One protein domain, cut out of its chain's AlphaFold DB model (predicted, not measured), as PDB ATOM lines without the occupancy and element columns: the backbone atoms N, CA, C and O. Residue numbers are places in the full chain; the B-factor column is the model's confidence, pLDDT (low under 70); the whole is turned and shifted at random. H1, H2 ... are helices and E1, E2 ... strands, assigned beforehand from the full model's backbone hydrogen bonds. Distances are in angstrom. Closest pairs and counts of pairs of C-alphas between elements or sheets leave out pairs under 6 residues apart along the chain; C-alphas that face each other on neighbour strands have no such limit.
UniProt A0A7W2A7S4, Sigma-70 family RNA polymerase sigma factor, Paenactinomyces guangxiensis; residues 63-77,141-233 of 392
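What this domain is: This is residues 63 to 77 and 141 to 233 of the 392 residues of the protein "Sigma-70 family RNA polymerase sigma factor" of Paenactinomyces guangxiensis (UniProt A0A7W2A7S4). A strongly twisted sheet of six strands curls round one long helix, H2, which packs on one face, on E1, E6, E2 and E3; the short helix H1 sits off to the side. The 108 printed residues hold two named helices and six named strands, in the order H1 E1 H2 E2 E3 E4 E5 E6. The antiparallel sheet runs E1 E6 E2 E3 E4 E5, and the class is mixed, helices and strands. The whole is compact, with a radius of gyration of the C-alphas of 13.2 A and spans of 36 by 34 by 27 A.

How they stand to each other: H1, residues 69 to 72, is only just not on the sheet, with 4 pairs of C-alphas within 10 A. E1, residues 141 to 146, H2, residues 157 to 172, and E2, residues 177 to 180, form a split strand-helix-strand unit, two strands running the same way with E6, residues 225 to 232, between them; its crossover is right-handed. H2 is on the sheet, in two layers, a helix on one face; its closest C-alphas to E1 are those of Ala 163 and Val 145, 5.7 A apart. Within hydrogen-bond range are N 145 and O 226 of E1 and E6, 2.8 A, and N 227 and O 178 of E6 and E2, 2.8 A. E2, E3, residues 187 to 194, E4, residues 199 to 203, and E5, residues 208 to 212, form a meander of hairpins, each strand the antiparallel neighbour of the one before, with N 177 and O 190 at 2.9 A, N 201 and O 192 at 2.8 A, and N 200 and O 211 at 2.8 A. E3 bends by 55 degrees at residue 191. In H2 every O i to N i+4 pair is within hydrogen-bond range; H1 is too short for one.

Where its parts are: H1 begins at C-alpha 69 (5.547, 28.402, -15.689). From first to last C-alpha, H2 measures 22.3 A, E3 21.2 A and E6 21.8 A. E6 ends at C-alpha 232 (-10.112, 25.906, -24.919).

The domain as a whole: The C-alphas farthest apart, of Asp 65 and Tyr 150, are 36.6 A apart. Residues 78 to 140 are not printed, and C-alphas 77 and 141 are 21.6 A apart across the cut. The link from E5 to E6 is long, 12 residues. The pLDDT is under 70 at residue 69 and residues 148 to 154.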
ATOM      1  N   VAL A  63      -2.161  15.225  -7.522       97.50
ATOM      2  CA  VAL A  63      -1.139  16.270  -7.561       97.50
ATOM      3  C   VAL A  63      -0.650  16.336  -8.996       97.50
ATOM      4  O   VAL A  63      -0.249  15.314  -9.551       97.50
ATOM      5  N   LEU A  64      -0.770  17.507  -9.610       96.19
ATOM      6  CA  LEU A  64      -0.226  17.761 -10.936       96.19
ATOM      7  C   LEU A  64       1.290  17.944 -10.847       96.19
ATOM      8  O   LEU A  64       1.826  18.266  -9.781       96.19
ATOM      9  N   ASP A  65       1.968  17.801 -11.982       91.44
ATOM     10  CA  ASP A  65       3.349  18.256 -12.086       91.44
ATOM     11  C   ASP A  65       3.434  19.734 -11.703       91.44
ATOM     12  O   ASP A  65       2.529  20.529 -11.976       91.44
ATOM     13  N   PHE A  66       4.529  20.097 -11.034       84.56
ATOM     14  CA  PHE A  66       4.703  21.461 -10.557       84.56
ATOM     15  C   PHE A  66       4.578  22.443 -11.734       84.56
ATOM     16  O   PHE A  66       5.254  22.246 -12.749       84.56
ATOM     17  N   PRO A  67       3.766  23.512 -11.619       74.94
ATOM     18  CA  PRO A  67       3.558  24.465 -12.700       74.94
ATOM     19  C   PRO A  67       4.809  25.333 -12.882       74.94
ATOM     20  O   PRO A  67       4.870  26.472 -12.427       74.94
ATOM     21  N   VAL A  68       5.822  24.805 -13.578       70.31
ATOM     22  CA  VAL A  68       7.133  25.453 -13.783       70.31
ATOM     23  C   VAL A  68       6.986  26.862 -14.378       70.31
ATOM     24  O   VAL A  68       7.792  27.748 -14.094       70.31
ATOM     25  N   GLY A  69       5.911  27.094 -15.142       67.88
ATOM     26  CA  GLY A  69       5.547  28.402 -15.689       67.88
ATOM     27  C   GLY A  69       5.383  29.513 -14.656       67.88
ATOM     28  O   GLY A  69       5.669  30.660 -14.983       67.88
ATOM     29  N   TYR A  70       4.999  29.179 -13.422       78.31
ATOM     30  CA  TYR A  70       4.806  30.145 -12.340       78.31
ATOM     31  C   TYR A  70       6.094  30.928 -12.047       78.31
ATOM     32  O   TYR A  70       6.130  32.148 -12.174       78.31
ATOM     33  N   ASN A  71       7.199  30.222 -11.787       77.44
ATOM     34  CA  ASN A  71       8.497  30.854 -11.527       77.44
ATOM     35  C   ASN A  71       9.166  31.385 -12.807       77.44
ATOM     36  O   ASN A  71       9.959  32.325 -12.758       77.44
ATOM     37  N   GLN A  72       8.879  30.782 -13.966       78.75
ATOM     38  CA  GLN A  72       9.457  31.201 -15.249       78.75
ATOM     39  C   GLN A  72       8.866  32.504 -15.790       78.75
ATOM     40  O   GLN A  72       9.506  33.134 -16.632       78.75
ATOM     41  N   ALA A  73       7.680  32.911 -15.324       77.25
ATOM     42  CA  ALA A  73       7.035  34.135 -15.779       77.25
ATOM     43  C   ALA A  73       7.919  35.372 -15.556       77.25
ATOM     44  O   ALA A  73       7.910  36.263 -16.400       77.25
ATOM     45  N   LYS A  74       8.728  35.384 -14.479       87.88
ATOM     46  CA  LYS A  74       9.662  36.472 -14.130       87.88
ATOM     47  C   LYS A  74       8.998  37.857 -14.189       87.88
ATOM     48  O   LYS A  74       9.562  38.785 -14.757       87.88
ATOM     49  N   THR A  75       7.798  37.962 -13.625       94.88
ATOM     50  CA  THR A  75       7.015  39.199 -13.527       94.88
ATOM     51  C   THR A  75       6.678  39.488 -12.069       94.88
ATOM     52  O   THR A  75       6.528  38.560 -11.271       94.88
ATOM     53  N   TRP A  76       6.544  40.771 -11.741       96.19
ATOM     54  CA  TRP A  76       6.015  41.265 -10.471       96.19
ATOM     55  C   TRP A  76       4.486  41.205 -10.404       96.19
ATOM     56  O   TRP A  76       3.916  41.290  -9.323       96.19
ATOM     57  N   THR A  77       3.795  41.037 -11.535       97.06
ATOM     58  CA  THR A  77       2.339  40.885 -11.556       97.06
ATOM     59  C   THR A  77       1.956  39.456 -11.177       97.06
ATOM     60  O   THR A  77       1.994  38.548 -12.013       97.06
ATOM     61  N   GLU A 141     -12.673  29.480 -21.662       96.00
ATOM     62  CA  GLU A 141     -13.721  29.620 -20.657       96.00
ATOM     63  C   GLU A 141     -13.079  29.690 -19.268       96.00
ATOM     64  O   GLU A 141     -12.025  29.098 -19.020       96.00
ATOM     65  N   SER A 142     -13.718  30.383 -18.333       96.50
ATOM     66  CA  SER A 142     -13.236  30.450 -16.959       96.50
ATOM     67  C   SER A 142     -14.385  30.486 -15.967       96.50
ATOM     68  O   SER A 142     -15.504  30.873 -16.301       96.50
ATOM     69  N   ARG A 143     -14.106  30.041 -14.742       95.75
ATOM     70  CA  ARG A 143     -15.033  30.128 -13.614       95.75
ATOM     71  C   ARG A 143     -14.339  30.831 -12.463       95.75
ATOM     72  O   ARG A 143     -13.284  30.374 -12.020       95.75
ATOM     73  N   TYR A 144     -14.968  31.900 -11.988       95.69
ATOM     74  CA  TYR A 144     -14.591  32.618 -10.780       95.69
ATOM     75  C   TYR A 144     -15.507  32.198  -9.626       95.69
ATOM     76  O   TYR A 144     -16.724  32.122  -9.794       95.69
ATOM     77  N   VAL A 145     -14.921  31.918  -8.465       93.88
ATOM     78  CA  VAL A 145     -15.624  31.704  -7.198       93.88
ATOM     79  C   VAL A 145     -14.955  32.589  -6.160       93.88
ATOM     80  O   VAL A 145     -13.783  32.398  -5.842       93.88
ATOM     81  N   GLY A 146     -15.686  33.553  -5.621       86.44
ATOM     82  CA  GLY A 146     -15.128  34.466  -4.639       86.44
ATOM     83  C   GLY A 146     -16.129  35.493  -4.150       86.44
ATOM     84  O   GLY A 146     -17.313  35.440  -4.492       86.44
ATOM     85  N   THR A 147     -15.642  36.427  -3.342       70.56
ATOM     86  CA  THR A 147     -16.425  37.595  -2.951       70.56
ATOM     87  C   THR A 147     -16.670  38.458  -4.193       70.56
ATOM     88  O   THR A 147     -15.747  38.749  -4.950       70.56
ATOM     89  N   THR A 148     -17.934  38.804  -4.438       63.69
ATOM     90  CA  THR A 148     -18.336  39.766  -5.476       63.69
ATOM     91  C   THR A 148     -18.852  41.009  -4.767       63.69
ATOM     92  O   THR A 148     -19.513  40.888  -3.739       63.69
ATOM     93  N   GLU A 149     -18.569  42.208  -5.280       52.41
ATOM     94  CA  GLU A 149     -18.944  43.465  -4.602       52.41
ATOM     95  C   GLU A 149     -20.457  43.604  -4.347       52.41
ATOM     96  O   GLU A 149     -20.875  44.263  -3.398       52.41
ATOM     97  N   TYR A 150     -21.300  42.930  -5.140       43.12
ATOM     98  CA  TYR A 150     -22.756  42.903  -4.940       43.12
ATOM     99  C   TYR A 150     -23.208  42.048  -3.756       43.12
ATOM    100  O   TYR A 150     -24.377  42.070  -3.373       43.12
ATOM    101  N   GLN A 151     -22.285  41.301  -3.165       43.31
ATOM    102  CA  GLN A 151     -22.520  40.458  -2.021       43.31
ATOM    103  C   GLN A 151     -21.482  40.821  -0.961       43.31
ATOM    104  O   GLN A 151     -20.439  40.186  -0.838       43.31
ATOM    105  N   PHE A 152     -21.854  41.724  -0.050       41.78
ATOM    106  CA  PHE A 152     -21.352  41.695   1.333       41.78
ATOM    107  C   PHE A 152     -21.731  40.371   2.052       41.78
ATOM    108  O   PHE A 152     -21.885  40.334   3.277       41.78
ATOM    109  N   GLU A 153     -21.914  39.265   1.320       47.34
ATOM    110  CA  GLU A 153     -21.926  37.930   1.881       47.34
ATOM    111  C   GLU A 153     -20.524  37.673   2.411       47.34
ATOM    112  O   GLU A 153     -19.567  37.373   1.697       47.34
ATOM    113  N   LYS A 154     -20.423  37.844   3.728       57.03
ATOM    114  CA  LYS A 154     -19.333  37.336   4.545       57.03
ATOM    115  C   LYS A 154     -18.996  35.933   4.056       57.03
ATOM    116  O   LYS A 154     -19.896  35.101   3.978       57.03
ATOM    117  N   PHE A 155     -17.713  35.700   3.784       70.25
ATOM    118  CA  PHE A 155     -17.119  34.377   3.605       70.25
ATOM    119  C   PHE A 155     -17.932  33.297   4.344       70.25
ATOM    120  O   PHE A 155     -18.009  33.310   5.578       70.25
ATOM    121  N   SER A 156     -18.593  32.423   3.582       79.50
ATOM    122  CA  SER A 156     -19.516  31.413   4.101       79.50
ATOM    123  C   SER A 156     -18.961  30.010   3.886       79.50
ATOM    124  O   SER A 156     -18.113  29.780   3.019       79.50
ATOM    125  N   GLY A 157     -19.449  29.052   4.675       85.44
ATOM    126  CA  GLY A 157     -19.088  27.649   4.492       85.44
ATOM    127  C   GLY A 157     -19.482  27.111   3.114       85.44
ATOM    128  O   GLY A 157     -18.724  26.338   2.537       85.44
ATOM    129  N   ASP A 158     -20.598  27.576   2.549       88.56
ATOM    130  CA  ASP A 158     -21.047  27.169   1.213       88.56
ATOM    131  C   ASP A 158     -20.099  27.669   0.119       88.56
ATOM    132  O   ASP A 158     -19.665  26.884  -0.727       88.56
ATOM    133  N   ARG A 159     -19.686  28.944   0.187       89.88
ATOM    134  CA  ARG A 159     -18.705  29.516  -0.749       89.88
ATOM    135  C   ARG A 159     -17.348  28.831  -0.652       89.88
ATOM    136  O   ARG A 159     -16.723  28.574  -1.678       89.88
ATOM    137  N   LEU A 160     -16.918  28.475   0.559       93.19
ATOM    138  CA  LEU A 160     -15.719  27.662   0.755       93.19
ATOM    139  C   LEU A 160     -15.839  26.320   0.016       93.19
ATOM    140  O   LEU A 160     -14.933  25.951  -0.729       93.19
ATOM    141  N   THR A 161     -16.949  25.600   0.185       94.94
ATOM    142  CA  THR A 161     -17.135  24.292  -0.464       94.94
ATOM    143  C   THR A 161     -17.282  24.389  -1.982       94.94
ATOM    144  O   THR A 161     -16.745  23.541  -2.690       94.94
ATOM    145  N   GLU A 162     -17.906  25.454  -2.497       95.62
ATOM    146  CA  GLU A 162     -17.966  25.739  -3.935       95.62
ATOM    147  C   GLU A 162     -16.563  25.978  -4.516       95.62
ATOM    148  O   GLU A 162     -16.208  25.433  -5.563       95.62
ATOM    149  N   ALA A 163     -15.735  26.762  -3.820       96.75
ATOM    150  CA  ALA A 163     -14.362  27.028  -4.231       96.75
ATOM    151  C   ALA A 163     -13.508  25.752  -4.210       96.75
ATOM    152  O   ALA A 163     -12.758  25.495  -5.153       96.75
ATOM    153  N   MET A 164     -13.660  24.918  -3.175       98.06
ATOM    154  CA  MET A 164     -13.003  23.610  -3.102       98.06
ATOM    155  C   MET A 164     -13.394  22.715  -4.281       98.06
ATOM    156  O   MET A 164     -12.521  22.124  -4.916       98.06
ATOM    157  N   GLU A 165     -14.684  22.651  -4.616       97.81
ATOM    158  CA  GLU A 165     -15.171  21.882  -5.760       97.81
ATOM    159  C   GLU A 165     -14.607  22.396  -7.085       97.81
ATOM    160  O   GLU A 165     -14.168  21.593  -7.913       97.81
ATOM    161  N   ALA A 166     -14.564  23.717  -7.276       98.12
ATOM    162  CA  ALA A 166     -13.979  24.328  -8.464       98.12
ATOM    163  C   ALA A 166     -12.494  23.955  -8.611       98.12
ATOM    164  O   ALA A 166     -12.079  23.504  -9.683       98.12
ATOM    165  N   ILE A 167     -11.713  24.063  -7.529       98.62
ATOM    166  CA  ILE A 167     -10.289  23.691  -7.500       98.62
ATOM    167  C   ILE A 167     -10.105  22.215  -7.858       98.62
ATOM    168  O   ILE A 167      -9.338  21.883  -8.762       98.62
ATOM    169  N   GLN A 168     -10.820  21.324  -7.173       98.50
ATOM    170  CA  GLN A 168     -10.674  19.880  -7.352       98.50
ATOM    171  C   GLN A 168     -11.090  19.450  -8.757       98.50
ATOM    172  O   GLN A 168     -10.346  18.730  -9.416       98.50
ATOM    173  N   THR A 169     -12.203  19.980  -9.267       97.69
ATOM    174  CA  THR A 169     -12.657  19.724 -10.642       97.69
ATOM    175  C   THR A 169     -11.632  20.194 -11.675       97.69
ATOM    176  O   THR A 169     -11.403  19.514 -12.676       97.69
ATOM    177  N   SER A 170     -10.990  21.345 -11.451       98.12
ATOM    178  CA  SER A 170      -9.939  21.855 -12.338       98.12
ATOM    179  C   SER A 170      -8.712  20.935 -12.336       98.12
ATOM    180  O   SER A 170      -8.247  20.511 -13.400       98.12
ATOM    181  N   ILE A 171      -8.263  20.514 -11.151       98.31
ATOM    182  CA  ILE A 171      -7.128  19.596 -10.983       98.31
ATOM    183  C   ILE A 171      -7.437  18.221 -11.577       98.31
ATOM    184  O   ILE A 171      -6.594  17.621 -12.251       98.31
ATOM    185  N   ASP A 172      -8.661  17.723 -11.420       97.38
ATOM    186  CA  ASP A 172      -9.120  16.474 -12.030       97.38
ATOM    187  C   ASP A 172      -9.055  16.539 -13.565       97.38
ATOM    188  O   ASP A 172      -8.700  15.544 -14.199       97.38
ATOM    189  N   ARG A 173      -9.210  17.731 -14.155       96.31
ATOM    190  CA  ARG A 173      -8.998  18.009 -15.590       96.31
ATOM    191  C   ARG A 173      -7.548  18.316 -15.980       96.31
ATOM    192  O   ARG A 173      -7.285  18.615 -17.140       96.31
ATOM    193  N   GLY A 174      -6.606  18.234 -15.044       96.12
ATOM    194  CA  GLY A 174      -5.182  18.446 -15.311       96.12
ATOM    195  C   GLY A 174      -4.738  19.909 -15.278       96.12
ATOM    196  O   GLY A 174      -3.643  20.205 -15.746       96.12
ATOM    197  N   LYS A 175      -5.562  20.823 -14.750       96.94
ATOM    198  CA  LYS A 175      -5.287  22.266 -14.720       96.94
ATOM    199  C   LYS A 175      -5.215  22.757 -13.266       96.94
ATOM    200  O   LYS A 175      -6.098  22.418 -12.482       96.94
ATOM    201  N   PRO A 176      -4.180  23.517 -12.865       97.88
ATOM    202  CA  PRO A 176      -4.155  24.127 -11.543       97.88
ATOM    203  C   PRO A 176      -5.179  25.268 -11.451       97.88
ATOM    204  O   PRO A 176      -5.565  25.859 -12.462       97.88
ATOM    205  N   ALA A 177      -5.595  25.588 -10.230       98.38
ATOM    206  CA  ALA A 177      -6.470  26.716  -9.932       98.38
ATOM    207  C   ALA A 177      -5.652  27.924  -9.463       98.38
ATOM    208  O   ALA A 177      -4.692  27.762  -8.711       98.38
ATOM    209  N   ILE A 178      -6.048  29.126  -9.879       98.44
ATOM    210  CA  ILE A 178      -5.468  30.390  -9.417       98.44
ATOM    211  C   ILE A 178      -6.210  30.821  -8.159       98.44
ATOM    212  O   ILE A 178      -7.441  30.835  -8.158       98.44
ATOM    213  N   VAL A 179      -5.478  31.167  -7.103       97.75
ATOM    214  CA  VAL A 179      -6.061  31.489  -5.795       97.75
ATOM    215  C   VAL A 179      -5.374  32.705  -5.182       97.75
ATOM    216  O   VAL A 179      -4.151  32.821  -5.252       97.75
ATOM    217  N   TRP A 180      -6.172  33.594  -4.595       96.12
ATOM    218  CA  TRP A 180      -5.733  34.785  -3.863       96.12
ATOM    219  C   TRP A 180      -5.505  34.510  -2.369       96.12
ATOM    220  O   TRP A 180      -6.173  33.648  -1.791       96.12
ATOM    221  N   ASP A 181      -4.603  35.281  -1.749       93.44
ATOM    222  CA  ASP A 181      -4.432  35.392  -0.290       93.44
ATOM    223  C   ASP A 181      -4.242  34.033   0.405       93.44
ATOM    224  O   ASP A 181      -4.949  33.665   1.346       93.44
ATOM    225  N   MET A 182      -3.279  33.248  -0.092       95.06
ATOM    226  CA  MET A 182      -2.934  31.947   0.493       95.06
ATOM    227  C   MET A 182      -1.913  32.083   1.627       95.06
ATOM    228  O   MET A 182      -2.235  31.786   2.782       95.06
ATOM    229  N   PHE A 183      -0.683  32.505   1.317       94.75
ATOM    230  CA  PHE A 183       0.389  32.692   2.304       94.75
ATOM    231  C   PHE A 183       0.778  34.170   2.422       94.75
ATOM    232  O   PHE A 183       0.937  34.685   3.536       94.75
ATOM    233  N   VAL A 184       0.791  34.859   1.284       94.00
ATOM    234  CA  VAL A 184       0.882  36.318   1.153       94.00
ATOM    235  C   VAL A 184      -0.357  36.849   0.398       94.00
ATOM    236  O   VAL A 184      -0.973  36.066  -0.332       94.00
ATOM    237  N   PRO A 185      -0.748  38.133   0.561       93.56
ATOM    238  CA  PRO A 185      -1.779  38.807  -0.242       93.56
ATOM    239  C   PRO A 185      -1.418  38.937  -1.731       93.56
ATOM    240  O   PRO A 185      -1.256  40.034  -2.251       93.56
ATOM    241  N   GLU A 186      -1.238  37.805  -2.406       95.50
ATOM    242  CA  GLU A 186      -0.907  37.697  -3.824       95.50
ATOM    243  C   GLU A 186      -1.631  36.510  -4.453       95.50
ATOM    244  O   GLU A 186      -2.132  35.610  -3.770       95.50
ATOM    245  N   PHE A 187      -1.631  36.473  -5.786       97.38
ATOM    246  CA  PHE A 187      -2.088  35.307  -6.523       97.38
ATOM    247  C   PHE A 187      -1.022  34.208  -6.581       97.38
ATOM    248  O   PHE A 187       0.140  34.421  -6.950       97.38
ATOM    249  N   GLY A 188      -1.464  32.990  -6.295       97.31
ATOM    250  CA  GLY A 188      -0.692  31.769  -6.456       97.31
ATOM    251  C   GLY A 188      -1.503  30.674  -7.139       97.31
ATOM    252  O   GLY A 188      -2.559  30.916  -7.727       97.31
ATOM    253  N   LEU A 189      -0.987  29.453  -7.066       98.44
ATOM    254  CA  LEU A 189      -1.585  28.272  -7.667       98.44
ATOM    255  C   LEU A 189      -1.835  27.186  -6.636       98.44
ATOM    256  O   LEU A 189      -0.949  26.838  -5.857       98.44
ATOM    257  N   ILE A 190      -3.009  26.572  -6.728       98.62
ATOM    258  CA  ILE A 190      -3.289  25.269  -6.139       98.62
ATOM    259  C   ILE A 190      -3.234  24.229  -7.256       98.62
ATOM    260  O   ILE A 190      -3.998  24.290  -8.219       98.62
ATOM    261  N   TYR A 191      -2.312  23.275  -7.137       98.31
ATOM    262  CA  TYR A 191      -2.010  22.286  -8.180       98.31
ATOM    263  C   TYR A 191      -2.199  20.836  -7.711       98.31
ATOM    264  O   TYR A 191      -1.925  19.893  -8.452       98.31
ATOM    265  N   GLY A 192      -2.688  20.635  -6.490       98.44
ATOM    266  CA  GLY A 192      -3.022  19.314  -5.980       98.44
ATOM    267  C   GLY A 192      -3.927  19.365  -4.759       98.44
ATOM    268  O   GLY A 192      -4.092  20.411  -4.134       98.44
ATOM    269  N   TYR A 193      -4.514  18.225  -4.421       98.69
ATOM    270  CA  TYR A 193      -5.371  18.038  -3.260       98.69
ATOM    271  C   TYR A 193      -5.220  16.621  -2.688       98.69
ATOM    272  O   TYR A 193      -4.872  15.675  -3.401       98.69
ATOM    273  N   ASP A 194      -5.489  16.477  -1.393       98.50
ATOM    274  CA  ASP A 194      -5.543  15.208  -0.664       98.50
ATOM    275  C   ASP A 194      -6.750  15.247   0.281       98.50
ATOM    276  O   ASP A 194      -6.693  15.863   1.351       98.50
ATOM    277  N   ASP A 195      -7.853  14.603  -0.110       98.12
ATOM    278  CA  ASP A 195      -9.093  14.605   0.675       98.12
ATOM    279  C   ASP A 195      -8.951  13.849   2.001       98.12
ATOM    280  O   ASP A 195      -9.609  14.188   2.987       98.12
ATOM    281  N   GLY A 196      -8.070  12.843   2.052       97.12
ATOM    282  CA  GLY A 196      -7.785  12.093   3.276       97.12
ATOM    283  C   GLY A 196      -7.103  12.959   4.333       97.12
ATOM    284  O   GLY A 196      -7.357  12.800   5.527       97.12
ATOM    285  N   LYS A 197      -6.272  13.908   3.889       97.62
ATOM    286  CA  LYS A 197      -5.574  14.874   4.750       97.62
ATOM    287  C   LYS A 197      -6.240  16.255   4.817       97.62
ATOM    288  O   LYS A 197      -5.793  17.087   5.601       97.62
ATOM    289  N   GLN A 198      -7.294  16.492   4.037       97.75
ATOM    290  CA  GLN A 198      -8.036  17.759   3.952       97.75
ATOM    291  C   GLN A 198      -7.143  18.969   3.642       97.75
ATOM    292  O   GLN A 198      -7.204  20.003   4.317       97.75
ATOM    293  N   GLN A 199      -6.274  18.828   2.643       98.31
ATOM    294  CA  GLN A 199      -5.287  19.848   2.298       98.31
ATOM    295  C   GLN A 199      -5.021  19.923   0.795       98.31
ATOM    296  O   GLN A 199      -5.111  18.933   0.070       98.31
ATOM    297  N   PHE A 200      -4.653  21.117   0.358       98.62
ATOM    298  CA  PHE A 200      -4.209  21.454  -0.982       98.62
ATOM    299  C   PHE A 200      -2.682  21.519  -1.057       98.62
ATOM    300  O   PHE A 200      -2.024  21.897  -0.090       98.62
ATOM    301  N   GLU A 201      -2.134  21.190  -2.221       98.31
ATOM    302  CA  GLU A 201      -0.761  21.505  -2.622       98.31
ATOM    303  C   GLU A 201      -0.763  22.884  -3.287       98.31
ATOM    304  O   GLU A 201      -1.398  23.059  -4.333       98.31
ATOM    305  N   ALA A 202      -0.077  23.858  -2.687       97.88
ATOM    306  CA  ALA A 202      -0.150  25.251  -3.106       97.88
ATOM    307  C   ALA A 202       1.232  25.907  -3.227       97.88
ATOM    308  O   ALA A 202       2.197  25.520  -2.562       97.88
ATOM    309  N   VAL A 203       1.321  26.913  -4.095       96.25
ATOM    310  CA  VAL A 203       2.504  27.755  -4.283       96.25
ATOM    311  C   VAL A 203       2.095  29.205  -4.527       96.25
ATOM    312  O   VAL A 203       1.218  29.463  -5.346       96.25
ATOM    313  N   ASP A 204       2.744  30.139  -3.844       94.62
ATOM    314  CA  ASP A 204       2.745  31.562  -4.184       94.62
ATOM    315  C   ASP A 204       4.184  32.125  -4.153       94.62
ATOM    316  O   ASP A 204       5.154  31.363  -4.083       94.62
ATOM    317  N   PHE A 205       4.347  33.451  -4.225       89.88
ATOM    318  CA  PHE A 205       5.661  34.108  -4.180       89.88
ATOM    319  C   PHE A 205       6.407  33.913  -2.860       89.88
ATOM    320  O   PHE A 205       7.631  34.042  -2.825       89.88
ATOM    321  N   GLN A 206       5.691  33.625  -1.776       90.19
ATOM    322  CA  GLN A 206       6.287  33.450  -0.464       90.19
ATOM    323  C   GLN A 206       6.693  31.997  -0.227       90.19
ATOM    324  O   GLN A 206       7.778  31.741   0.302       90.19
ATOM    325  N   ALA A 207       5.823  31.041  -0.559       90.81
ATOM    326  CA  ALA A 207       6.046  29.652  -0.189       90.81
ATOM    327  C   ALA A 207       5.394  28.645  -1.137       90.81
ATOM    328  O   ALA A 207       4.340  28.873  -1.723       90.81
ATOM    329  N   ARG A 208       5.998  27.456  -1.180       94.62
ATOM    330  CA  ARG A 208       5.381  26.228  -1.680       94.62
ATOM    331  C   ARG A 208       5.128  25.299  -0.499       94.62
ATOM    332  O   ARG A 208       6.082  24.762   0.064       94.62
ATOM    333  N   GLN A 209       3.870  25.120  -0.116       95.38
ATOM    334  CA  GLN A 209       3.505  24.328   1.060       95.38
ATOM    335  C   GLN A 209       2.059  23.824   1.000       95.38
ATOM    336  O   GLN A 209       1.281  24.189   0.116       95.38
ATOM    337  N   MET A 210       1.698  22.987   1.973       97.56
ATOM    338  CA  MET A 210       0.329  22.504   2.125       97.56
ATOM    339  C   MET A 210      -0.586  23.605   2.668       97.56
ATOM    340  O   MET A 210      -0.270  24.238   3.675       97.56
ATOM    341  N   LEU A 211      -1.755  23.772   2.052       97.94
ATOM    342  CA  LEU A 211      -2.815  24.662   2.515       97.94
ATOM    343  C   LEU A 211      -4.009  23.823   3.005       97.94
ATOM    344  O   LEU A 211      -4.677  23.193   2.187       97.94
ATOM    345  N   PRO A 212      -4.323  23.789   4.312       97.62
ATOM    346  CA  PRO A 212      -5.518  23.101   4.800       97.62
ATOM    347  C   PRO A 212      -6.786  23.634   4.120       97.62
ATOM    348  O   PRO A 212      -6.915  24.842   3.946       97.62
ATOM    349  N   TYR A 213      -7.764  22.778   3.811       97.25
ATOM    350  CA  TYR A 213      -9.018  23.192   3.155       97.25
ATOM    351  C   TYR A 213      -9.714  24.336   3.901       97.25
ATOM    352  O   TYR A 213     -10.114  25.332   3.315       97.25
ATOM    353  N   MET A 214      -9.728  24.245   5.229       93.50
ATOM    354  CA  MET A 214     -10.265  25.248   6.154       93.50
ATOM    355  C   MET A 214      -9.569  26.619   6.113       93.50
ATOM    356  O   MET A 214     -10.038  27.562   6.751       93.50
ATOM    357  N   LYS A 215      -8.410  26.714   5.455       93.75
ATOM    358  CA  LYS A 215      -7.618  27.939   5.317       93.75
ATOM    359  C   LYS A 215      -7.808  28.639   3.974       93.75
ATOM    360  O   LYS A 215      -7.353  29.771   3.843       93.75
ATOM    361  N   LEU A 216      -8.494  28.017   3.016       94.81
ATOM    362  CA  LEU A 216      -8.828  28.647   1.741       94.81
ATOM    363  C   LEU A 216      -9.710  29.889   1.981       94.81
ATOM    364  O   LEU A 216     -10.734  29.796   2.656       94.81
ATOM    365  N   GLY A 217      -9.286  31.053   1.477       90.00
ATOM    366  CA  GLY A 217      -9.947  32.345   1.723       90.00
ATOM    367  C   GLY A 217      -9.857  32.847   3.171       90.00
ATOM    368  O   GLY A 217     -10.653  33.680   3.596       90.00
ATOM    369  N   GLN A 218      -8.930  32.309   3.970       89.62
ATOM    370  CA  GLN A 218      -8.675  32.703   5.363       89.62
ATOM    371  C   GLN A 218      -7.206  33.108   5.570       89.62
ATOM    372  O   GLN A 218      -6.640  32.845   6.641       89.62
ATOM    373  N   GLY A 219      -6.601  33.701   4.536       87.88
ATOM    374  CA  GLY A 219      -5.261  34.274   4.569       87.88
ATOM    375  C   GLY A 219      -5.182  35.551   5.402       87.88
ATOM    376  O   GLY A 219      -5.853  35.694   6.433       87.88
ATOM    377  N   GLN A 220      -4.312  36.469   4.995       89.19
ATOM    378  CA  GLN A 220      -4.087  37.711   5.729       89.19
ATOM    379  C   GLN A 220      -5.261  38.677   5.544       89.19
ATOM    380  O   GLN A 220      -5.748  39.231   6.535       89.19
ATOM    381  N   LEU A 221      -5.750  38.818   4.308       87.94
ATOM    382  CA  LEU A 221      -6.894  39.670   3.965       87.94
ATOM    383  C   LEU A 221      -8.241  38.973   4.202       87.94
ATOM    384  O   LEU A 221      -9.248  39.645   4.421       87.94
ATOM    385  N   LYS A 222      -8.248  37.634   4.273       87.75
ATOM    386  CA  LYS A 222      -9.443  36.786   4.457       87.75
ATOM    387  C   LYS A 222     -10.460  36.985   3.339       87.75
ATOM    388  O   LYS A 222     -11.669  37.022   3.578       87.75
ATOM    389  N   GLU A 223      -9.938  37.108   2.130       87.44
ATOM    390  CA  GLU A 223     -10.708  37.271   0.911       87.44
ATOM    391  C   GLU A 223     -10.598  35.997   0.079       87.44
ATOM    392  O   GLU A 223      -9.507  35.504  -0.204       87.44
ATOM    393  N   LEU A 224     -11.745  35.418  -0.270       90.94
ATOM    394  CA  LEU A 224     -11.788  34.237  -1.117       90.94
ATOM    395  C   LEU A 224     -11.880  34.686  -2.569       90.94
ATOM    396  O   LEU A 224     -12.878  35.290  -2.955       90.94
ATOM    397  N   ALA A 225     -10.892  34.307  -3.370       94.12
ATOM    398  CA  ALA A 225     -10.981  34.363  -4.819       94.12
ATOM    399  C   ALA A 225     -10.270  33.158  -5.432       94.12
ATOM    400  O   ALA A 225      -9.096  32.894  -5.164       94.12
ATOM    401  N   VAL A 226     -11.016  32.419  -6.246       97.44
ATOM    402  CA  VAL A 226     -10.569  31.242  -6.979       97.44
ATOM    403  C   VAL A 226     -10.966  31.412  -8.434       97.44
ATOM    404  O   VAL A 226     -12.141  31.582  -8.749       97.44
ATOM    405  N   LEU A 227      -9.993  31.308  -9.330       98.00
ATOM    406  CA  LEU A 227     -10.199  31.336 -10.770       98.00
ATOM    407  C   LEU A 227      -9.696  30.029 -11.382       98.00
ATOM    408  O   LEU A 227      -8.558  29.611 -11.171       98.00
ATOM    409  N   THR A 228     -10.553  29.373 -12.160       98.25
ATOM    410  CA  THR A 228     -10.230  28.114 -12.846       98.25
ATOM    411  C   THR A 228     -10.410  28.256 -14.349       98.25
ATOM    412  O   THR A 228     -11.315  28.950 -14.816       98.25
ATOM    413  N   VAL A 229      -9.539  27.586 -15.106       96.81
ATOM    414  CA  VAL A 229      -9.560  27.582 -16.573       96.81
ATOM    415  C   VAL A 229     -10.350  26.376 -17.086       96.81
ATOM    416  O   VAL A 229     -10.083  25.229 -16.716       96.81
ATOM    417  N   GLY A 230     -11.328  26.653 -17.943       94.75
ATOM    418  CA  GLY A 230     -12.240  25.701 -18.567       94.75
ATOM    419  C   GLY A 230     -11.755  25.208 -19.930       94.75
ATOM    420  O   GLY A 230     -10.564  24.936 -20.123       94.75
ATOM    421  N   ASN A 231     -12.689  25.028 -20.864       94.62
ATOM    422  CA  ASN A 231     -12.385  24.530 -22.204       94.62
ATOM    423  C   ASN A 231     -11.625  25.570 -23.027       94.62
ATOM    424  O   ASN A 231     -11.832  26.775 -22.871       94.62
ATOM    425  N   PHE A 232     -10.769  25.078 -23.923       96.31
ATOM    426  CA  PHE A 232     -10.112  25.906 -24.919       96.31
ATOM    427  C   PHE A 232     -10.940  25.960 -26.199       96.31
ATOM    428  O   PHE A 232     -11.333  24.933 -26.754       96.31
ATOM    429  N   LYS A 233     -11.137  27.169 -26.705       94.00
ATOM    430  CA  LYS A 233     -11.654  27.446 -28.034       94.00
ATOM    431  C   LYS A 233     -10.700  28.417 -28.703       94.00
ATOM    432  O   LYS A 233     -10.501  29.526 -28.221       94.00
TER     433      LYS A 233